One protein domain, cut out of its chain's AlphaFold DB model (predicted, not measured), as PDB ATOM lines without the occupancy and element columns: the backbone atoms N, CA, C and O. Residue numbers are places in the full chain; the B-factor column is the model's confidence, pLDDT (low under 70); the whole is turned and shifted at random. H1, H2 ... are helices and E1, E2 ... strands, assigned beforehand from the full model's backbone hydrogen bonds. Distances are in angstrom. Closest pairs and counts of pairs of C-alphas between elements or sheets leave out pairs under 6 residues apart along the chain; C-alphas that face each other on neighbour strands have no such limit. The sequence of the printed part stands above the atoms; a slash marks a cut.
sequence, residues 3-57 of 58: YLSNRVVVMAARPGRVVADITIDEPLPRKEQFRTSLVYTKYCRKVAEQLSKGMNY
ATOM      1  N   TYR A   3     -54.240 -28.958   9.142       93.31
ATOM      2  CA  TYR A   3     -55.426 -28.458   8.436       93.31
ATOM      3  C   TYR A   3     -56.203 -27.382   9.204       93.31
ATOM      4  O   TYR A   3     -56.664 -26.425   8.595       93.31
ATOM      5  N   LEU A   4     -56.296 -27.495  10.529       93.94
ATOM      6  CA  LEU A   4     -57.034 -26.542  11.372       93.94
ATOM      7  C   LEU A   4     -56.130 -25.523  12.077       93.94
ATOM      8  O   LEU A   4     -56.627 -24.647  12.770       93.94
ATOM      9  N   SER A   5     -54.810 -25.649  11.946       94.50
ATOM     10  CA  SER A   5     -53.866 -24.848  12.732       94.50
ATOM     11  C   SER A   5     -53.344 -23.666  11.920       94.50
ATOM     12  O   SER A   5     -52.881 -23.864  10.798       94.50
ATOM     13  N   ASN A   6     -53.338 -22.457  12.487       95.31
ATOM     14  CA  ASN A   6     -52.570 -21.320  11.951       95.31
ATOM     15  C   ASN A   6     -51.078 -21.418  12.298       95.31
ATOM     16  O   ASN A   6     -50.238 -20.850  11.607       95.31
ATOM     17  N   ARG A   7     -50.749 -22.159  13.360       95.81
ATOM     18  CA  ARG A   7     -49.389 -22.321  13.870       95.81
ATOM     19  C   ARG A   7     -49.192 -23.727  14.421       95.81
ATOM     20  O   ARG A   7     -50.093 -24.265  15.059       95.81
ATOM     21  N   VAL A   8     -48.025 -24.312  14.184       97.12
ATOM     22  CA  VAL A   8     -47.609 -25.597  14.754       97.12
ATOM     23  C   VAL A   8     -46.284 -25.393  15.472       97.12
ATOM     24  O   VAL A   8     -45.272 -25.097  14.841       97.12
ATOM     25  N   VAL A   9     -46.295 -25.561  16.791       96.19
ATOM     26  CA  VAL A   9     -45.090 -25.527  17.623       96.19
ATOM     27  C   VAL A   9     -44.615 -26.961  17.836       96.19
ATOM     28  O   VAL A   9     -45.409 -27.831  18.193       96.19
ATOM     29  N   VAL A  10     -43.331 -27.211  17.597       95.12
ATOM     30  CA  VAL A  10     -42.694 -28.515  17.802       95.12
ATOM     31  C   VAL A  10     -41.782 -28.425  19.016       95.12
ATOM     32  O   VAL A  10     -40.955 -27.516  19.118       95.12
ATOM     33  N   MET A  11     -41.935 -29.382  19.924       94.38
ATOM     34  CA  MET A  11     -41.181 -29.473  21.169       94.38
ATOM     35  C   MET A  11     -40.204 -30.649  21.089       94.38
ATOM     36  O   MET A  11     -40.597 -31.737  20.671       94.38
ATOM     37  N   ALA A  12     -38.954 -30.448  21.506       91.00
ATOM     38  CA  ALA A  12     -38.036 -31.554  21.774       91.00
ATOM     39  C   ALA A  12     -38.326 -32.178  23.140       91.00
ATOM     40  O   ALA A  12     -38.813 -31.513  24.062       91.00
ATOM     41  N   ALA A  13     -37.984 -33.457  23.274       85.50
ATOM     42  CA  ALA A  13     -37.988 -34.120  24.564       85.50
ATOM     43  C   ALA A  13     -36.756 -33.688  25.382       85.50
ATOM     44  O   ALA A  13     -35.677 -33.536  24.827       85.50
ATOM     45  N   ARG A  14     -36.954 -33.506  26.696       81.88
ATOM     46  CA  ARG A  14     -35.949 -33.478  27.785       81.88
ATOM     47  C   ARG A  14     -34.551 -32.899  27.444       81.88
ATOM     48  O   ARG A  14     -33.720 -33.622  26.912       81.88
ATOM     49  N   PRO A  15     -34.229 -31.669  27.888       84.06
ATOM     50  CA  PRO A  15     -35.127 -30.691  28.501       84.06
ATOM     51  C   PRO A  15     -36.165 -30.205  27.480       84.06
ATOM     52  O   PRO A  15     -35.849 -29.977  26.311       84.06
ATOM     53  N   GLY A  16     -37.420 -30.077  27.920       89.56
ATOM     54  CA  GLY A  16     -38.522 -29.646  27.060       89.56
ATOM     55  C   GLY A  16     -38.272 -28.240  26.526       89.56
ATOM     56  O   GLY A  16     -38.250 -27.285  27.298       89.56
ATOM     57  N   ARG A  17     -38.079 -28.113  25.214       90.75
ATOM     58  CA  ARG A  17     -37.821 -26.828  24.552       90.75
ATOM     59  C   ARG A  17     -38.514 -26.762  23.204       90.75
ATOM     60  O   ARG A  17     -38.682 -27.785  22.540       90.75
ATOM     61  N   VAL A  18     -38.872 -25.554  22.788       94.00
ATOM     62  CA  VAL A  18     -39.367 -25.306  21.433       94.00
ATOM     63  C   VAL A  18     -38.202 -25.480  20.464       94.00
ATOM     64  O   VAL A  18     -37.180 -24.813  20.602       94.00
ATOM     65  N   VAL A  19     -38.355 -26.373  19.489       93.44
ATOM     66  CA  VAL A  19     -37.366 -26.570  18.414       93.44
ATOM     67  C   VAL A  19     -37.819 -25.997  17.085       93.44
ATOM     68  O   VAL A  19     -36.988 -25.690  16.236       93.44
ATOM     69  N   ALA A  20     -39.125 -25.816  16.902       95.69
ATOM     70  CA  ALA A  20     -39.638 -25.115  15.743       95.69
ATOM     71  C   ALA A  20     -40.971 -24.446  16.037       95.69
ATOM     72  O   ALA A  20     -41.805 -24.951  16.789       95.69
ATOM     73  N   ASP A  21     -41.175 -23.337  15.346       96.81
ATOM     74  CA  ASP A  21     -42.424 -22.610  15.294       96.81
ATOM     75  C   ASP A  21     -42.791 -22.420  13.819       96.81
ATOM     76  O   ASP A  21     -42.102 -21.731  13.062       96.81
ATOM     77  N   ILE A  22     -43.826 -23.130  13.377       96.94
ATOM     78  CA  ILE A  22     -44.213 -23.205  11.973       96.94
ATOM     79  C   ILE A  22     -45.532 -22.466  11.796       96.94
ATOM     80  O   ILE A  22     -46.591 -22.959  12.185       96.94
ATOM     81  N   THR A  23     -45.472 -21.308  11.145       97.38
ATOM     82  CA  THR A  23     -46.665 -20.598  10.671       97.38
ATOM     83  C   THR A  23     -47.230 -21.310   9.443       97.38
ATOM     84  O   THR A  23     -46.476 -21.699   8.548       97.38
ATOM     85  N   ILE A  24     -48.548 -21.502   9.419       95.81
ATOM     86  CA  ILE A  24     -49.284 -22.067   8.289       95.81
ATOM     87  C   ILE A  24     -49.985 -20.912   7.577       95.81
ATOM     88  O   ILE A  24     -51.100 -20.529   7.943       95.81
ATOM     89  N   ASP A  25     -49.293 -20.361   6.585       94.25
ATOM     90  CA  ASP A  25     -49.729 -19.208   5.797       94.25
ATOM     91  C   ASP A  25     -50.711 -19.646   4.705       94.25
ATOM     92  O   ASP A  25     -50.391 -19.708   3.523       94.25
ATOM     93  N   GLU A  26     -51.887 -20.087   5.145       93.44
ATOM     94  CA  GLU A  26     -52.982 -20.499   4.274       93.44
ATOM     95  C   GLU A  26     -54.284 -19.865   4.761       93.44
ATOM     96  O   GLU A  26     -54.666 -20.118   5.918       93.44
ATOM     97  N   PRO A  27     -54.961 -19.067   3.910       91.19
ATOM     98  CA  PRO A  27     -56.157 -18.328   4.283       91.19
ATOM     99  C   PRO A  27     -57.267 -19.215   4.849       91.19
ATOM    100  O   PRO A  27     -57.471 -20.359   4.434       91.19
ATOM    101  N   LEU A  28     -58.028 -18.649   5.784       88.75
ATOM    102  CA  LEU A  28     -59.266 -19.248   6.271       88.75
ATOM    103  C   LEU A  28     -60.469 -18.707   5.476       88.75
ATOM    104  O   LEU A  28     -60.465 -17.530   5.116       88.75
ATOM    105  N   PRO A  29     -61.514 -19.526   5.234       91.69
ATOM    106  CA  PRO A  29     -61.652 -20.927   5.641       91.69
ATOM    107  C   PRO A  29     -60.862 -21.887   4.738       91.69
ATOM    108  O   PRO A  29     -60.920 -21.795   3.510       91.69
ATOM    109  N   ARG A  30     -60.169 -22.866   5.340       91.69
ATOM    110  CA  ARG A  30     -59.498 -23.918   4.562       91.69
ATOM    111  C   ARG A  30     -60.548 -24.844   3.970       91.69
ATOM    112  O   ARG A  30     -61.418 -25.334   4.689       91.69
ATOM    113  N   LYS A  31     -60.462 -25.066   2.661       91.94
ATOM    114  CA  LYS A  31     -61.337 -25.989   1.935       91.94
ATOM    115  C   LYS A  31     -60.704 -27.373   1.857       91.94
ATOM    116  O   LYS A  31     -59.494 -27.521   2.016       91.94
ATOM    117  N   GLU A  32     -61.506 -28.379   1.536       91.88
ATOM    118  CA  GLU A  32     -61.046 -29.766   1.434       91.88
ATOM    119  C   GLU A  32     -59.876 -29.942   0.449       91.88
ATOM    120  O   GLU A  32     -58.950 -30.699   0.737       91.88
ATOM    121  N   GLN A  33     -59.840 -29.163  -0.644       94.00
ATOM    122  CA  GLN A  33     -58.741 -29.196  -1.622       94.00
ATOM    123  C   GLN A  33     -57.380 -28.873  -0.995       94.00
ATOM    124  O   GLN A  33     -56.348 -29.334  -1.480       94.00
ATOM    125  N   PHE A  34     -57.350 -28.111   0.105       94.62
ATOM    126  CA  PHE A  34     -56.105 -27.865   0.821       94.62
ATOM    127  C   PHE A  34     -55.522 -29.170   1.364       94.62
ATOM    128  O   PHE A  34     -54.324 -29.397   1.232       94.62
ATOM    129  N   ARG A  35     -56.350 -30.070   1.904       92.06
ATOM    130  CA  ARG A  35     -55.905 -31.312   2.553       92.06
ATOM    131  C   ARG A  35     -55.186 -32.269   1.599       92.06
ATOM    132  O   ARG A  35     -54.341 -33.040   2.042       92.06
ATOM    133  N   THR A  36     -55.520 -32.211   0.313       94.31
ATOM    134  CA  THR A  36     -54.901 -33.016  -0.752       94.31
ATOM    135  C   THR A  36     -53.839 -32.244  -1.536       94.31
ATOM    136  O   THR A  36     -53.167 -32.812  -2.394       94.31
ATOM    137  N   SER A  37     -53.654 -30.956  -1.239       96.06
ATOM    138  CA  SER A  37     -52.682 -30.112  -1.923       96.06
ATOM    139  C   SER A  37     -51.239 -30.488  -1.580       96.06
ATOM    140  O   SER A  37     -50.907 -30.926  -0.473       96.06
ATOM    141  N   LEU A  38     -50.332 -30.194  -2.514       96.94
ATOM    142  CA  LEU A  38     -48.893 -30.281  -2.266       96.94
ATOM    143  C   LEU A  38     -48.445 -29.345  -1.135       96.94
ATOM    144  O   LEU A  38     -47.472 -29.647  -0.445       96.94
ATOM    145  N   VAL A  39     -49.135 -28.219  -0.931       95.56
ATOM    146  CA  VAL A  39     -48.789 -27.247   0.115       95.56
ATOM    147  C   VAL A  39     -49.042 -27.828   1.505       95.56
ATOM    148  O   VAL A  39     -48.161 -27.780   2.362       95.56
ATOM    149  N   TYR A  40     -50.187 -28.479   1.713       96.12
ATOM    150  CA  TYR A  40     -50.469 -29.195   2.957       96.12
ATOM    151  C   TYR A  40     -49.432 -30.286   3.242       96.12
ATOM    152  O   TYR A  40     -48.884 -30.353   4.344       96.12
ATOM    153  N   THR A  41     -49.092 -31.092   2.232       96.62
ATOM    154  CA  THR A  41     -48.065 -32.136   2.361       96.62
ATOM    155  C   THR A  41     -46.695 -31.551   2.712       96.62
ATOM    156  O   THR A  41     -45.988 -32.113   3.551       96.62
ATOM    157  N   LYS A  42     -46.326 -30.388   2.153       97.25
ATOM    158  CA  LYS A  42     -45.092 -29.670   2.522       97.25
ATOM    159  C   LYS A  42     -45.088 -29.267   3.997       97.25
ATOM    160  O   LYS A  42     -44.078 -29.480   4.665       97.25
ATOM    161  N   TYR A  43     -46.195 -28.735   4.518       97.44
ATOM    162  CA  TYR A  43     -46.302 -28.396   5.938       97.44
ATOM    163  C   TYR A  43     -46.194 -29.630   6.836       97.44
ATOM    164  O   TYR A  43     -45.432 -29.613   7.801       97.44
ATOM    165  N   CYS A  44     -46.888 -30.719   6.497       96.50
ATOM    166  CA  CYS A  44     -46.793 -31.982   7.230       96.50
ATOM    167  C   CYS A  44     -45.355 -32.517   7.258       96.50
ATOM    168  O   CYS A  44     -44.854 -32.869   8.325       96.50
ATOM    169  N   ARG A  45     -44.665 -32.508   6.109       96.62
ATOM    170  CA  ARG A  45     -43.260 -32.920   6.018       96.62
ATOM    171  C   ARG A  45     -42.357 -32.034   6.873       96.62
ATOM    172  O   ARG A  45     -41.550 -32.559   7.630       96.62
ATOM    173  N   LYS A  46     -42.538 -30.710   6.822       96.62
ATOM    174  CA  LYS A  46     -41.773 -29.766   7.650       96.62
ATOM    175  C   LYS A  46     -41.950 -30.067   9.139       96.62
ATOM    176  O   LYS A  46     -40.963 -30.123   9.858       96.62
ATOM    177  N   VAL A  47     -43.180 -30.298   9.603       96.19
ATOM    178  CA  VAL A  47     -43.447 -30.670  11.005       96.19
ATOM    179  C   VAL A  47     -42.741 -31.980  11.371       96.19
ATOM    180  O   VAL A  47     -42.067 -32.030  12.397       96.19
ATOM    181  N   ALA A  48     -42.849 -33.012  10.528       95.12
ATOM    182  CA  ALA A  48     -42.214 -34.309  10.765       95.12
ATOM    183  C   ALA A  48     -40.677 -34.215  10.828       95.12
ATOM    184  O   ALA A  48     -40.058 -34.806  11.710       95.12
ATOM    185  N   GLU A  49     -40.060 -33.424   9.947       95.25
ATOM    186  CA  GLU A  49     -38.615 -33.169   9.960       95.25
ATOM    187  C   GLU A  49     -38.163 -32.493  11.261       95.25
ATOM    188  O   GLU A  49     -37.156 -32.891  11.846       95.25
ATOM    189  N   GLN A  50     -38.903 -31.488  11.739       94.88
ATOM    190  CA  GLN A  50     -38.573 -30.818  13.001       94.88
ATOM    191  C   GLN A  50     -38.775 -31.740  14.204       94.88
ATOM    192  O   GLN A  50     -37.982 -31.699  15.142       94.88
ATOM    193  N   LEU A  51     -39.796 -32.599  14.164       93.06
ATOM    194  CA  LEU A  51     -40.019 -33.599  15.202       93.06
ATOM    195  C   LEU A  51     -38.843 -34.582  15.269       93.06
ATOM    196  O   LEU A  51     -38.290 -34.791  16.343       93.06
ATOM    197  N   SER A  52     -38.403 -35.111  14.122       92.19
ATOM    198  CA  SER A  52     -37.239 -36.005  14.049       92.19
ATOM    199  C   SER A  52     -35.960 -35.330  14.561       92.19
ATOM    200  O   SER A  52     -35.227 -35.928  15.345       92.19
ATOM    201  N   LYS A  53     -35.726 -34.060  14.205       88.94
ATOM    202  CA  LYS A  53     -34.600 -33.275  14.739       88.94
ATOM    203  C   LYS A  53     -34.669 -33.097  16.255       88.94
ATOM    204  O   LYS A  53     -33.644 -33.176  16.918       88.94
ATOM    205  N   GLY A  54     -35.861 -32.861  16.801       86.81
ATOM    206  CA  GLY A  54     -36.070 -32.720  18.242       86.81
ATOM    207  C   GLY A  54     -35.907 -34.026  19.026       86.81
ATOM    208  O   GLY A  54     -35.650 -33.967  20.224       86.81
ATOM    209  N   MET A  55     -36.049 -35.181  18.369       84.94
ATOM    210  CA  MET A  55     -35.829 -36.505  18.966       84.94
ATOM    211  C   MET A  55     -34.359 -36.940  18.931       84.94
ATOM    212  O   MET A  55     -33.922 -37.632  19.840       84.94
ATOM    213  N   ASN A  56     -33.613 -36.531  17.901       78.00
ATOM    214  CA  ASN A  56     -32.211 -36.911  17.689       78.00
ATOM    215  C   ASN A  56     -31.204 -35.898  18.262       78.00
ATOM    216  O   ASN A  56     -30.021 -35.961  17.942       78.00
ATOM    217  N   TYR A  57     -31.668 -34.919  19.035       60.75
ATOM    218  CA  TYR A  57     -30.785 -33.944  19.663       60.75
ATOM    219  C   TYR A  57     -30.192 -34.572  20.932       60.75
ATOM    220  O   TYR A  57     -30.913 -34.703  21.921       60.75
TER     221      TYR A  57
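This is residues 3 to 57 of the 58 residues of the protein "ABC transporter ATP-binding protein" of Moorea sp. SIO3E2 (UniProt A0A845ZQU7). A two-stranded hairpin, E1 and E2, and the long helix H2 lie lengthwise together as a rod, with H2 over one face of the hairpin and the short helix H1 at one end, where the chain folds back. The 55 printed residues include two named strands and then two named helices, a mixed class; the sheet E1 - E2 is antiparallel. The whole is only just loose, close to compact, with a radius of gyration of the C-alphas of 12.6 A, and spans 37 by 17 by 12 A.

E1, residues 7 to 12, and E2, residues 17 to 23, form a hairpin, antiparallel at 159 degrees, with N 8 and O 22 within hydrogen-bond range at 2.8 A. The closest C-alphas of E1 and H2, residues 38 to 55, are those of Ala 12 and Gly 54, 4.2 A apart. H1, residues 32 to 36, is close to H2 but not clearly touching; their closest C-alphas, Phe 34 and Tyr 40, are 6.2 A apart. H1 and E1 are apart. In H2 every O i to N i+4 pair is within hydrogen-bond range; in H1 0 of 1, but 2 of 2 O i to N i+3 pairs.

E1 begins at C-alpha 7 (-49.389, -22.321, 13.870) and measures 16.6 A; E2 measures 17.6 A, H1 7.3 A. H2, 25.7 A, ends at C-alpha 55 (-35.829, -36.505, 18.966).

The two farthest C-alphas, Pro 15 and Gln 33, are 38.3 A apart. The printed part has no cut and no long link; residue 57 is under pLDDT 70.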